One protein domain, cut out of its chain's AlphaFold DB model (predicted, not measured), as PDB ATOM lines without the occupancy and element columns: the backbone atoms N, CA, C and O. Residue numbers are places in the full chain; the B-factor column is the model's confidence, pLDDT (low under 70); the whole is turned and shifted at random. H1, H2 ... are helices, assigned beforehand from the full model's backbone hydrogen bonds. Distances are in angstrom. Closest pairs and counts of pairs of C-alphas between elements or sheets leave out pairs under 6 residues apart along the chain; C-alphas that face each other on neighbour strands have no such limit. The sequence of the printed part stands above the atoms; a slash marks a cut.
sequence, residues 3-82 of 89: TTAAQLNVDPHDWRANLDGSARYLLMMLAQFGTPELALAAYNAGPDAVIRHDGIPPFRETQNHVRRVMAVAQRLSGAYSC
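AT A GLANCE: This is residues 3 to 82 of the 89 residues of the protein "SLT domain-containing protein" of Shimia marina (UniProt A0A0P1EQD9). Two long helices, H2 and H5, splay apart like the two legs of a V, with the shorter H3 packed between them near the apex, H4 set beyond H3 at the point of the V, and the small H1 packed across the first half of H2. Residues 71 to 82, of which 71 to 81 belong to H5, stick out as a free arm. The printed part has 80 residues with five named helices, H1 to H5 in order along the chain, and no named strand: the class is all helix. It is only just compact, close to loose, with a radius of gyration of the C-alphas of 13.6 A, and the C-alphas span 38 by 33 by 22 A.

HOW THE PARTS SIT: H1, residues 3 to 8, touches H2, residues 15 to 33, about perpendicular at 87 degrees; their closest C-alphas, those of Leu 8 and Gly 21, are 6.1 A apart. H2 touches H1 with residues 18 to 25 alone. With residues 25 to 33 alone, H2 touches H3, residues 36 to 45, at a steep tilt of 61 degrees, opposite ways; the closest C-alphas, those of Met 29 and Ala 39, are 4.6 A apart. H3 is the hub, touching three other helices. It touches H4, residues 47 to 53, about perpendicular at 77 degrees, the closest C-alphas being those of Ala 42 and Val 50, 5.9 A apart. It also touches H5, residues 60 to 81, at a steep tilt of 39 degrees, opposite ways; the closest C-alphas, those of Leu 40 and Val 66, are 5.7 A apart, and H5 touches H3 with residues 62 to 70 alone. The helix packing is mostly crossed, with none of the four touching pairs at a shallow tilt. H2 and H5 are apart, as are H4 and H5. In H1, H2, H3, H4 and H5 every O i to N i+4 pair is within hydrogen-bond range.

IN THESE COORDINATES: H1 begins at C-alpha 3, (150.241, 152.169, 103.602), and is 8.7 A long from first to last C-alpha. H2 measures 26.7 A and ends at C-alpha 33, (169.172, 157.236, 98.632). H3 measures 14.1 A and H4 10.0 A. H5, the longest helix with 22 residues, measures 31.6 A and ends at C-alpha 81, (169.446, 183.371, 95.233).

THE WHOLE: The two C-alphas farthest apart, those of Ala 6 and Cys 82, are 40.5 A apart. Without residues 71 to 82, which stand free, the body spans 32 by 21 by 19 A. The printed part has no cut. The links H2 to H3 and H3 to H4 are tight, H1 to H2 and H4 to H5 are short, and no link is long. The mean pLDDT of the printed part is 91.4; residue 3, residue 6 and residues 79 to 82 are under 70.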
ATOM      1  N   THR A   3     149.225 152.914 102.839       69.69
ATOM      2  CA  THR A   3     150.241 152.169 103.602       69.69
ATOM      3  C   THR A   3     151.295 153.090 104.216       69.69
ATOM      4  O   THR A   3     151.628 152.947 105.386       69.69
ATOM      5  N   THR A   4     151.769 154.086 103.465       75.12
ATOM      6  CA  THR A   4     152.720 155.092 103.958       75.12
ATOM      7  C   THR A   4     152.107 155.952 105.062       75.12
ATOM      8  O   THR A   4     152.753 156.211 106.069       75.12
ATOM      9  N   ALA A   5     150.842 156.360 104.913       70.19
ATOM     10  CA  ALA A   5     150.136 157.124 105.941       70.19
ATOM     11  C   ALA A   5     150.009 156.328 107.252       70.19
ATOM     12  O   ALA A   5     150.278 156.864 108.325       70.19
ATOM     13  N   ALA A   6     149.703 155.030 107.158       68.25
ATOM     14  CA  ALA A   6     149.675 154.132 108.310       68.25
ATOM     15  C   ALA A   6     151.060 153.972 108.964       68.25
ATOM     16  O   ALA A   6     151.175 154.082 110.181       68.25
ATOM     17  N   GLN A   7     152.123 153.780 108.175       74.88
ATOM     18  CA  GLN A   7     153.500 153.673 108.685       74.88
ATOM     19  C   GLN A   7     153.980 154.945 109.393       74.88
ATOM     20  O   GLN A   7     154.779 154.873 110.323       74.88
ATOM     21  N   LEU A   8     153.497 156.107 108.958       76.31
ATOM     22  CA  LEU A   8     153.859 157.402 109.532       76.31
ATOM     23  C   LEU A   8     152.901 157.855 110.639       76.31
ATOM     24  O   LEU A   8     153.156 158.885 111.262       76.31
ATOM     25  N   ASN A   9     151.842 157.079 110.900       82.38
ATOM     26  CA  ASN A   9     150.762 157.398 111.830       82.38
ATOM     27  C   ASN A   9     150.125 158.772 111.542       82.38
ATOM     28  O   ASN A   9     149.998 159.618 112.426       82.38
ATOM     29  N   VAL A  10     149.764 158.996 110.277       83.81
ATOM     30  CA  VAL A  10     149.210 160.256 109.766       83.81
ATOM     31  C   VAL A  10     147.813 160.027 109.202       83.81
ATOM     32  O   VAL A  10     147.613 159.109 108.407       83.81
ATOM     33  N   ASP A  11     146.864 160.901 109.549       84.38
ATOM     34  CA  ASP A  11     145.594 161.003 108.827       84.38
ATOM     35  C   ASP A  11     145.805 161.821 107.542       84.38
ATOM     36  O   ASP A  11     146.092 163.017 107.616       84.38
ATOM     37  N   PRO A  12     145.681 161.219 106.347       80.62
ATOM     38  CA  PRO A  12     145.869 161.941 105.097       80.62
ATOM     39  C   PRO A  12     144.767 162.975 104.806       80.62
ATOM     40  O   PRO A  12     144.955 163.778 103.893       80.62
ATOM     41  N   HIS A  13     143.644 162.966 105.535       87.75
ATOM     42  CA  HIS A  13     142.557 163.940 105.379       87.75
ATOM     43  C   HIS A  13     142.750 165.192 106.248       87.75
ATOM     44  O   HIS A  13     142.137 166.223 105.970       87.75
ATOM     45  N   ASP A  14     143.632 165.138 107.251       92.88
ATOM     46  CA  ASP A  14     144.128 166.328 107.938       92.88
ATOM     47  C   ASP A  14     145.320 166.893 107.160       92.88
ATOM     48  O   ASP A  14     146.397 166.299 107.098       92.88
ATOM     49  N   TRP A  15     145.142 168.077 106.577       92.06
ATOM     50  CA  TRP A  15     146.173 168.722 105.771       92.06
ATOM     51  C   TRP A  15     147.468 168.996 106.547       92.06
ATOM     52  O   TRP A  15     148.544 168.957 105.947       92.06
ATOM     53  N   ARG A  16     147.402 169.253 107.865       93.50
ATOM     54  CA  ARG A  16     148.603 169.483 108.685       93.50
ATOM     55  C   ARG A  16     149.374 168.189 108.872       93.50
ATOM     56  O   ARG A  16     150.577 168.157 108.628       93.50
ATOM     57  N   ALA A  17     148.670 167.128 109.260       90.44
ATOM     58  CA  ALA A  17     149.264 165.812 109.432       90.44
ATOM     59  C   ALA A  17     149.821 165.284 108.099       90.44
ATOM     60  O   ALA A  17     150.932 164.759 108.055       90.44
ATOM     61  N   ASN A  18     149.095 165.481 106.995       88.44
ATOM     62  CA  ASN A  18     149.535 165.088 105.663       88.44
ATOM     63  C   ASN A  18     150.826 165.802 105.239       88.44
ATOM     64  O   ASN A  18     151.725 165.154 104.697       88.44
ATOM     65  N   LEU A  19     150.934 167.106 105.507       91.00
ATOM     66  CA  LEU A  19     152.130 167.883 105.195       91.00
ATOM     67  C   LEU A  19     153.336 167.422 106.026       91.00
ATOM     68  O   LEU A  19     154.394 167.164 105.450       91.00
ATOM     69  N   ASP A  20     153.170 167.261 107.344       91.62
ATOM     70  CA  ASP A  20     154.229 166.759 108.236       91.62
ATOM     71  C   ASP A  20     154.690 165.351 107.829       91.62
ATOM     72  O   ASP A  20     155.881 165.104 107.625       91.62
ATOM     73  N   GLY A  21     153.738 164.439 107.613       92.06
ATOM     74  CA  GLY A  21     154.011 163.076 107.167       92.06
ATOM     75  C   GLY A  21     154.760 163.031 105.843       92.06
ATOM     76  O   GLY A  21     155.749 162.312 105.709       92.06
ATOM     77  N   SER A  22     154.328 163.836 104.873       91.31
ATOM     78  CA  SER A  22     154.977 163.931 103.562       91.31
ATOM     79  C   SER A  22     156.420 164.431 103.684       91.31
ATOM     80  O   SER A  22     157.324 163.853 103.080       91.31
ATOM     81  N   ALA A  23     156.669 165.457 104.504       94.31
ATOM     82  CA  ALA A  23     158.015 165.980 104.732       94.31
ATOM     83  C   ALA A  23     158.927 164.943 105.406       94.31
ATOM     84  O   ALA A  23     160.043 164.701 104.943       94.31
ATOM     85  N   ARG A  24     158.436 164.270 106.452       94.81
ATOM     86  CA  ARG A  24     159.171 163.197 107.141       94.81
ATOM     87  C   ARG A  24     159.495 162.039 106.209       94.81
ATOM     88  O   ARG A  24     160.621 161.549 106.218       94.81
ATOM     89  N   TYR A  25     158.543 161.629 105.376       95.50
ATOM     90  CA  TYR A  25     158.772 160.553 104.418       95.50
ATOM     91  C   TYR A  25     159.822 160.931 103.372       95.50
ATOM     92  O   TYR A  25     160.719 160.140 103.089       95.50
ATOM     93  N   LEU A  26     159.779 162.158 102.848       96.06
ATOM     94  CA  LEU A  26     160.805 162.650 101.930       96.06
ATOM     95  C   LEU A  26     162.195 162.675 102.585       96.06
ATOM     96  O   LEU A  26     163.163 162.250 101.959       96.06
ATOM     97  N   LEU A  27     162.297 163.105 103.848       96.81
ATOM     98  CA  LEU A  27     163.554 163.075 104.607       96.81
ATOM     99  C   LEU A  27     164.103 161.651 104.766       96.81
ATOM    100  O   LEU A  27     165.304 161.445 104.611       96.81
ATOM    101  N   MET A  28     163.239 160.663 105.012       97.00
ATOM    102  CA  MET A  28     163.649 159.254 105.049       97.00
ATOM    103  C   MET A  28     164.210 158.794 103.698       97.00
ATOM    104  O   MET A  28     165.240 158.124 103.663       97.00
ATOM    105  N   MET A  29     163.578 159.178 102.584       97.88
ATOM    106  CA  MET A  29     164.061 158.823 101.244       97.88
ATOM    107  C   MET A  29     165.390 159.512 100.909       97.88
ATOM    108  O   MET A  29     166.273 158.889 100.324       97.88
ATOM    109  N   LEU A  30     165.576 160.770 101.320       98.12
ATOM    110  CA  LEU A  30     166.854 161.475 101.180       98.12
ATOM    111  C   LEU A  30     167.965 160.786 101.977       98.12
ATOM    112  O   LEU A  30     169.049 160.566 101.440       98.12
ATOM    113  N   ALA A  31     167.686 160.397 103.223       98.12
ATOM    114  CA  ALA A  31     168.641 159.674 104.057       98.12
ATOM    115  C   ALA A  31     169.018 158.306 103.466       98.12
ATOM    116  O   ALA A  31     170.168 157.889 103.570       98.12
ATOM    117  N   GLN A  32     168.065 157.615 102.834       98.06
ATOM    118  CA  GLN A  32     168.284 156.287 102.262       98.06
ATOM    119  C   GLN A  32     169.024 156.314 100.916       98.06
ATOM    120  O   GLN A  32     169.870 155.457 100.679       98.06
ATOM    121  N   PHE A  33     168.700 157.257 100.025       97.88
ATOM    122  CA  PHE A  33     169.172 157.236  98.632       97.88
ATOM    123  C   PHE A  33     170.196 158.326  98.285       97.88
ATOM    124  O   PHE A  33     170.767 158.301  97.196       97.88
ATOM    125  N   GLY A  34     170.449 159.283  99.181       97.06
ATOM    126  CA  GLY A  34     171.549 160.250  99.088       97.06
ATOM    127  C   GLY A  34     171.378 161.383  98.069       97.06
ATOM    128  O   GLY A  34     171.958 162.449  98.266       97.06
ATOM    129  N   THR A  35     170.573 161.207  97.016       98.00
ATOM    130  CA  THR A  35     170.307 162.252  96.011       98.00
ATOM    131  C   THR A  35     168.831 162.661  95.971       98.00
ATOM    132  O   THR A  35     167.949 161.818  96.178       98.00
ATOM    133  N   PRO A  36     168.523 163.941  95.675       97.75
ATOM    134  CA  PRO A  36     167.144 164.402  95.517       97.75
ATOM    135  C   PRO A  36     166.356 163.618  94.462       97.75
ATOM    136  O   PRO A  36     165.188 163.303  94.672       97.75
ATOM    137  N   GLU A  37     166.980 163.261  93.340       98.38
ATOM    138  CA  GLU A  37     166.327 162.559  92.238       98.38
ATOM    139  C   GLU A  37     165.881 161.149  92.637       98.38
ATOM    140  O   GLU A  37     164.742 160.762  92.361       98.38
ATOM    141  N   LEU A  38     166.754 160.392  93.311       98.50
ATOM    142  CA  LEU A  38     166.429 159.045  93.781       98.50
ATOM    143  C   LEU A  38     165.433 159.087  94.941       98.50
ATOM    144  O   LEU A  38     164.519 158.263  94.987       98.50
ATOM    145  N   ALA A  39     165.542 160.079  95.825       98.31
ATOM    146  CA  ALA A  39     164.585 160.268  96.906       98.31
ATOM    147  C   ALA A  39     163.173 160.571  96.380       98.31
ATOM    148  O   ALA A  39     162.202 159.973  96.838       98.31
ATOM    149  N   LEU A  40     163.047 161.447  95.378       98.19
ATOM    150  CA  LEU A  40     161.769 161.750  94.724       98.19
ATOM    151  C   LEU A  40     161.212 160.547  93.955       98.19
ATOM    152  O   LEU A  40     159.999 160.324  93.945       98.19
ATOM    153  N   ALA A  41     162.081 159.749  93.331       98.44
ATOM    154  CA  ALA A  41     161.670 158.506  92.694       98.44
ATOM    155  C   ALA A  41     161.115 157.507  93.721       98.44
ATOM    156  O   ALA A  41     160.027 156.972  93.515       98.44
ATOM    157  N   ALA A  42     161.803 157.310  94.849       97.94
ATOM    158  CA  ALA A  42     161.374 156.415  95.922       97.94
ATOM    159  C   ALA A  42     160.112 156.919  96.639       97.94
ATOM    160  O   ALA A  42     159.242 156.128  97.000       97.94
ATOM    161  N   TYR A  43     159.959 158.236  96.784       96.44
ATOM    162  CA  TYR A  43     158.752 158.851  97.330       96.44
ATOM    163  C   TYR A  43     157.510 158.529  96.480       96.44
ATOM    164  O   TYR A  43     156.445 158.235  97.022       96.44
ATOM    165  N   ASN A  44     157.642 158.563  95.148       97.38
ATOM    166  CA  ASN A  44     156.540 158.306  94.219       97.38
ATOM    167  C   ASN A  44     156.303 156.808  93.952       97.38
ATOM    168  O   ASN A  44     155.162 156.360  94.023       97.38
ATOM    169  N   ALA A  45     157.356 156.050  93.641       96.62
ATOM    170  CA  ALA A  45     157.271 154.651  93.207       96.62
ATOM    171  C   ALA A  45     157.471 153.627  94.337       96.62
ATOM    172  O   ALA A  45     157.253 152.433  94.129       96.62
ATOM    173  N   GLY A  46     157.898 154.082  95.516       96.62
ATOM    174  CA  GLY A  46     158.335 153.242  96.627       96.62
ATOM    175  C   GLY A  46     159.838 152.909  96.571       96.62
ATOM    176  O   GLY A  46     160.405 152.775  95.481       96.62
ATOM    177  N   PRO A  47     160.498 152.737  97.733       97.00
ATOM    178  CA  PRO A  47     161.933 152.446  97.815       97.00
ATOM    179  C   PRO A  47     162.307 151.119  97.144       97.00
ATOM    180  O   PRO A  47     163.320 151.051  96.453       97.00
ATOM    181  N   ASP A  48     161.461 150.092  97.255       97.31
ATOM    182  CA  ASP A  48     161.708 148.778  96.648       97.31
ATOM    183  C   ASP A  48     161.827 148.841  95.122       97.31
ATOM    184  O   ASP A  48     162.580 148.075  94.524       97.31
ATOM    185  N   ALA A  49     161.087 149.748  94.473       97.75
ATOM    186  CA  ALA A  49     161.192 149.943  93.032       97.75
ATOM    187  C   ALA A  49     162.554 150.540  92.660       97.75
ATOM    188  O   ALA A  49     163.191 150.056  91.727       97.75
ATOM    189  N   VAL A  50     163.022 151.541  93.409       98.25
ATOM    190  CA  VAL A  50     164.333 152.165  93.177       98.25
ATOM    191  C   VAL A  50     165.466 151.173  93.431       98.25
ATOM    192  O   VAL A  50     166.379 151.084  92.618       98.25
ATOM    193  N   ILE A  51     165.370 150.363  94.492       98.19
ATOM    194  CA  ILE A  51     166.338 149.298  94.797       98.19
ATOM    195  C   ILE A  51     166.367 148.253  93.676       98.19
ATOM    196  O   ILE A  51     167.434 147.901  93.184       98.19
ATOM    197  N   ARG A  52     165.200 147.763  93.234       98.38
ATOM    198  CA  ARG A  52     165.110 146.728  92.188       98.38
ATOM    199  C   ARG A  52     165.676 147.191  90.847       98.38
ATOM    200  O   ARG A  52     166.182 146.369  90.089       98.38
ATOM    201  N   HIS A  53     165.532 148.476  90.537       98.25
ATOM    202  CA  HIS A  53     165.984 149.062  89.278       98.25
ATOM    203  C   HIS A  53     167.370 149.712  89.360       98.25
ATOM    204  O   HIS A  53     167.836 150.197  88.333       98.25
ATOM    205  N   ASP A  54     168.005 149.719  90.537       97.50
ATOM    206  CA  ASP A  54     169.285 150.393  90.799       97.50
ATOM    207  C   ASP A  54     169.299 151.855  90.306       97.50
ATOM    208  O   ASP A  54     170.231 152.339  89.666       97.50
ATOM    209  N   GLY A  55     168.185 152.559  90.530       97.56
ATOM    210  CA  GLY A  55     167.979 153.898  89.993       97.56
ATOM    211  C   GLY A  55     166.513 154.273  89.814       97.56
ATOM    212  O   GLY A  55     165.604 153.660  90.373       97.56
ATOM    213  N   ILE A  56     166.264 155.315  89.017       98.50
ATOM    214  CA  ILE A  56     164.899 155.762  88.718       98.50
ATOM    215  C   ILE A  56     164.200 154.680  87.874       98.50
ATOM    216  O   ILE A  56     164.655 154.403  86.760       98.50
ATOM    217  N   PRO A  57     163.081 154.090  88.341       98.31
ATOM    218  CA  PRO A  57     162.405 153.031  87.605       98.31
ATOM    219  C   PRO A  57     161.846 153.551  86.267       98.31
ATOM    220  O   PRO A  57     161.502 154.735  86.151       98.31
ATOM    221  N   PRO A  58     161.675 152.684  85.250       97.94
ATOM    222  CA  PRO A  58     161.169 153.054  83.926       97.94
ATOM    223  C   PRO A  58     159.647 153.304  83.913       97.94
ATOM    224  O   PRO A  58     158.951 153.005  82.944       97.94
ATOM    225  N   PHE A  59     159.104 153.860  84.996       97.88
ATOM    226  CA  PHE A  59     157.709 154.257  85.101       97.88
ATOM    227  C   PHE A  59     157.571 155.698  84.625       97.88
ATOM    228  O   PHE A  59     158.140 156.628  85.205       97.88
ATOM    229  N   ARG A  60     156.780 155.898  83.566       97.88
ATOM    230  CA  ARG A  60     156.564 157.225  82.971       97.88
ATOM    231  C   ARG A  60     156.083 158.245  84.006       97.88
ATOM    232  O   ARG A  60     156.492 159.401  83.961       97.88
ATOM    233  N   GLU A  61     155.224 157.827  84.934       97.62
ATOM    234  CA  GLU A  61     154.752 158.681  86.025       97.62
ATOM    235  C   GLU A  61     155.909 159.165  86.908       97.62
ATOM    236  O   GLU A  61     156.051 160.372  87.100       97.62
ATOM    237  N   THR A  62     156.769 158.254  87.365       98.38
ATOM    238  CA  THR A  62     157.897 158.547  88.258       98.38
ATOM    239  C   THR A  62     158.930 159.446  87.599       98.38
ATOM    240  O   THR A  62     159.312 160.468  88.165       98.38
ATOM    241  N   GLN A  63     159.316 159.153  86.356       98.56
ATOM    242  CA  GLN A  63     160.226 160.016  85.595       98.56
ATOM    243  C   GLN A  63     159.651 161.427  85.406       98.56
ATOM    244  O   GLN A  63     160.364 162.427  85.495       98.56
ATOM    245  N   ASN A  64     158.342 161.536  85.159       98.50
ATOM    246  CA  ASN A  64     157.673 162.830  85.064       98.50
ATOM    247  C   ASN A  64     157.603 163.544  86.418       98.50
ATOM    248  O   ASN A  64     157.754 164.764  86.462       98.50
ATOM    249  N   HIS A  65     157.367 162.806  87.503       97.56
ATOM    250  CA  HIS A  65     157.329 163.336  88.860       97.56
ATOM    251  C   HIS A  65     158.671 163.976  89.231       97.56
ATOM    252  O   HIS A  65     158.697 165.170  89.530       97.56
ATOM    253  N   VAL A  66     159.776 163.234  89.091       98.25
ATOM    254  CA  VAL A  66     161.135 163.729  89.370       98.25
ATOM    255  C   VAL A  66     161.430 164.987  88.554       98.25
ATOM    256  O   VAL A  66     161.780 166.022  89.119       98.25
ATOM    257  N   ARG A  67     161.203 164.953  87.230       98.38
ATOM    258  CA  ARG A  67     161.457 166.112  86.357       98.38
ATOM    259  C   ARG A  67     160.681 167.358  86.777       98.38
ATOM    260  O   ARG A  67     161.250 168.446  86.801       98.38
ATOM    261  N   ARG A  68     159.388 167.223  87.097       98.12
ATOM    262  CA  ARG A  68     158.552 168.370  87.487       98.12
ATOM    263  C   ARG A  68     158.995 168.970  88.814       98.12
ATOM    264  O   ARG A  68     159.110 170.188  88.903       98.12
ATOM    265  N   VAL A  69     159.241 168.139  89.827       97.00
ATOM    266  CA  VAL A  69     159.620 168.632  91.158       97.00
ATOM    267  C   VAL A  69     160.994 169.298  91.115       97.00
ATOM    268  O   VAL A  69     161.135 170.400  91.635       97.00
ATOM    269  N   MET A  70     161.968 168.712  90.412       97.00
ATOM    270  CA  MET A  70     163.294 169.320  90.250       97.00
ATOM    271  C   MET A  70     163.237 170.659  89.506       97.00
ATOM    272  O   MET A  70     163.900 171.610  89.913       97.00
ATOM    273  N   ALA A  71     162.402 170.781  88.468       96.06
ATOM    274  CA  ALA A  71     162.214 172.051  87.762       96.06
ATOM    275  C   ALA A  71     161.611 173.140  88.668       96.06
ATOM    276  O   ALA A  71     162.044 174.293  88.636       96.06
ATOM    277  N   VAL A  72     160.628 172.781  89.501       95.06
ATOM    278  CA  VAL A  72     160.053 173.703  90.492       95.06
ATOM    279  C   VAL A  72     161.099 174.089  91.539       95.06
ATOM    280  O   VAL A  72     161.253 175.275  91.818       95.06
ATOM    281  N   ALA A  73     161.852 173.124  92.070       91.81
ATOM    282  CA  ALA A  73     162.901 173.372  93.054       91.81
ATOM    283  C   ALA A  73     163.969 174.333  92.514       91.81
ATOM    284  O   ALA A  73     164.275 175.323  93.166       91.81
ATOM    285  N   GLN A  74     164.460 174.117  91.290       91.25
ATOM    286  CA  GLN A  74     165.430 175.009  90.643       91.25
ATOM    287  C   GLN A  74     164.891 176.432  90.471       91.25
ATOM    288  O   GLN A  74     165.603 177.398  90.738       91.25
ATOM    289  N   ARG A  75     163.623 176.576  90.063       91.75
ATOM    290  CA  ARG A  75     162.977 177.890  89.939       91.75
ATOM    291  C   ARG A  75     162.893 178.603  91.286       91.75
ATOM    292  O   ARG A  75     163.140 179.804  91.346       91.75
ATOM    293  N   LEU A  76     162.532 177.876  92.341       90.25
ATOM    294  CA  LEU A  76     162.449 178.416  93.694       90.25
ATOM    295  C   LEU A  76     163.841 178.806  94.204       90.25
ATOM    296  O   LEU A  76     164.033 179.951  94.589       90.25
ATOM    297  N   SER A  77     164.833 177.919  94.122       86.94
ATOM    298  CA  SER A  77     166.213 178.213  94.530       86.94
ATOM    299  C   SER A  77     166.801 179.407  93.778       86.94
ATOM    300  O   SER A  77     167.396 180.271  94.412       86.94
ATOM    301  N   GLY A  78     166.569 179.505  92.463       76.88
ATOM    302  CA  GLY A  78     166.985 180.646  91.644       76.88
ATOM    303  C   GLY A  78     166.333 181.968  92.066       76.88
ATOM    304  O   GLY A  78     166.994 183.007  92.091       76.88
ATOM    305  N   ALA A  79     165.052 181.924  92.446       62.91
ATOM    306  CA  ALA A  79     164.331 183.079  92.977       62.91
ATOM    307  C   ALA A  79     164.855 183.510  94.359       62.91
ATOM    308  O   ALA A  79     164.957 184.706  94.615       62.91
ATOM    309  N   TYR A  80     165.245 182.560  95.217       56.25
ATOM    310  CA  TYR A  80     165.829 182.847  96.534       56.25
ATOM    311  C   TYR A  80     167.307 183.273  96.477       56.25
ATOM    312  O   TYR A  80     167.773 183.949  97.385       56.25
ATOM    313  N   SER A  81     168.048 182.938  95.415       59.81
ATOM    314  CA  SER A  81     169.446 183.371  95.233       59.81
ATOM    315  C   SER A  81     169.613 184.786  94.657       59.81
ATOM    316  O   SER A  81     170.725 185.307  94.662       59.81
ATOM    317  N   CYS A  82     168.536 185.420  94.177       54.88
ATOM    318  CA  CYS A  82     168.559 186.787  93.635       54.88
ATOM    319  C   CYS A  82     168.037 187.865  94.605       54.88
ATOM    320  O   CYS A  82     168.004 189.034  94.225       54.88
TER     321      CYS A  82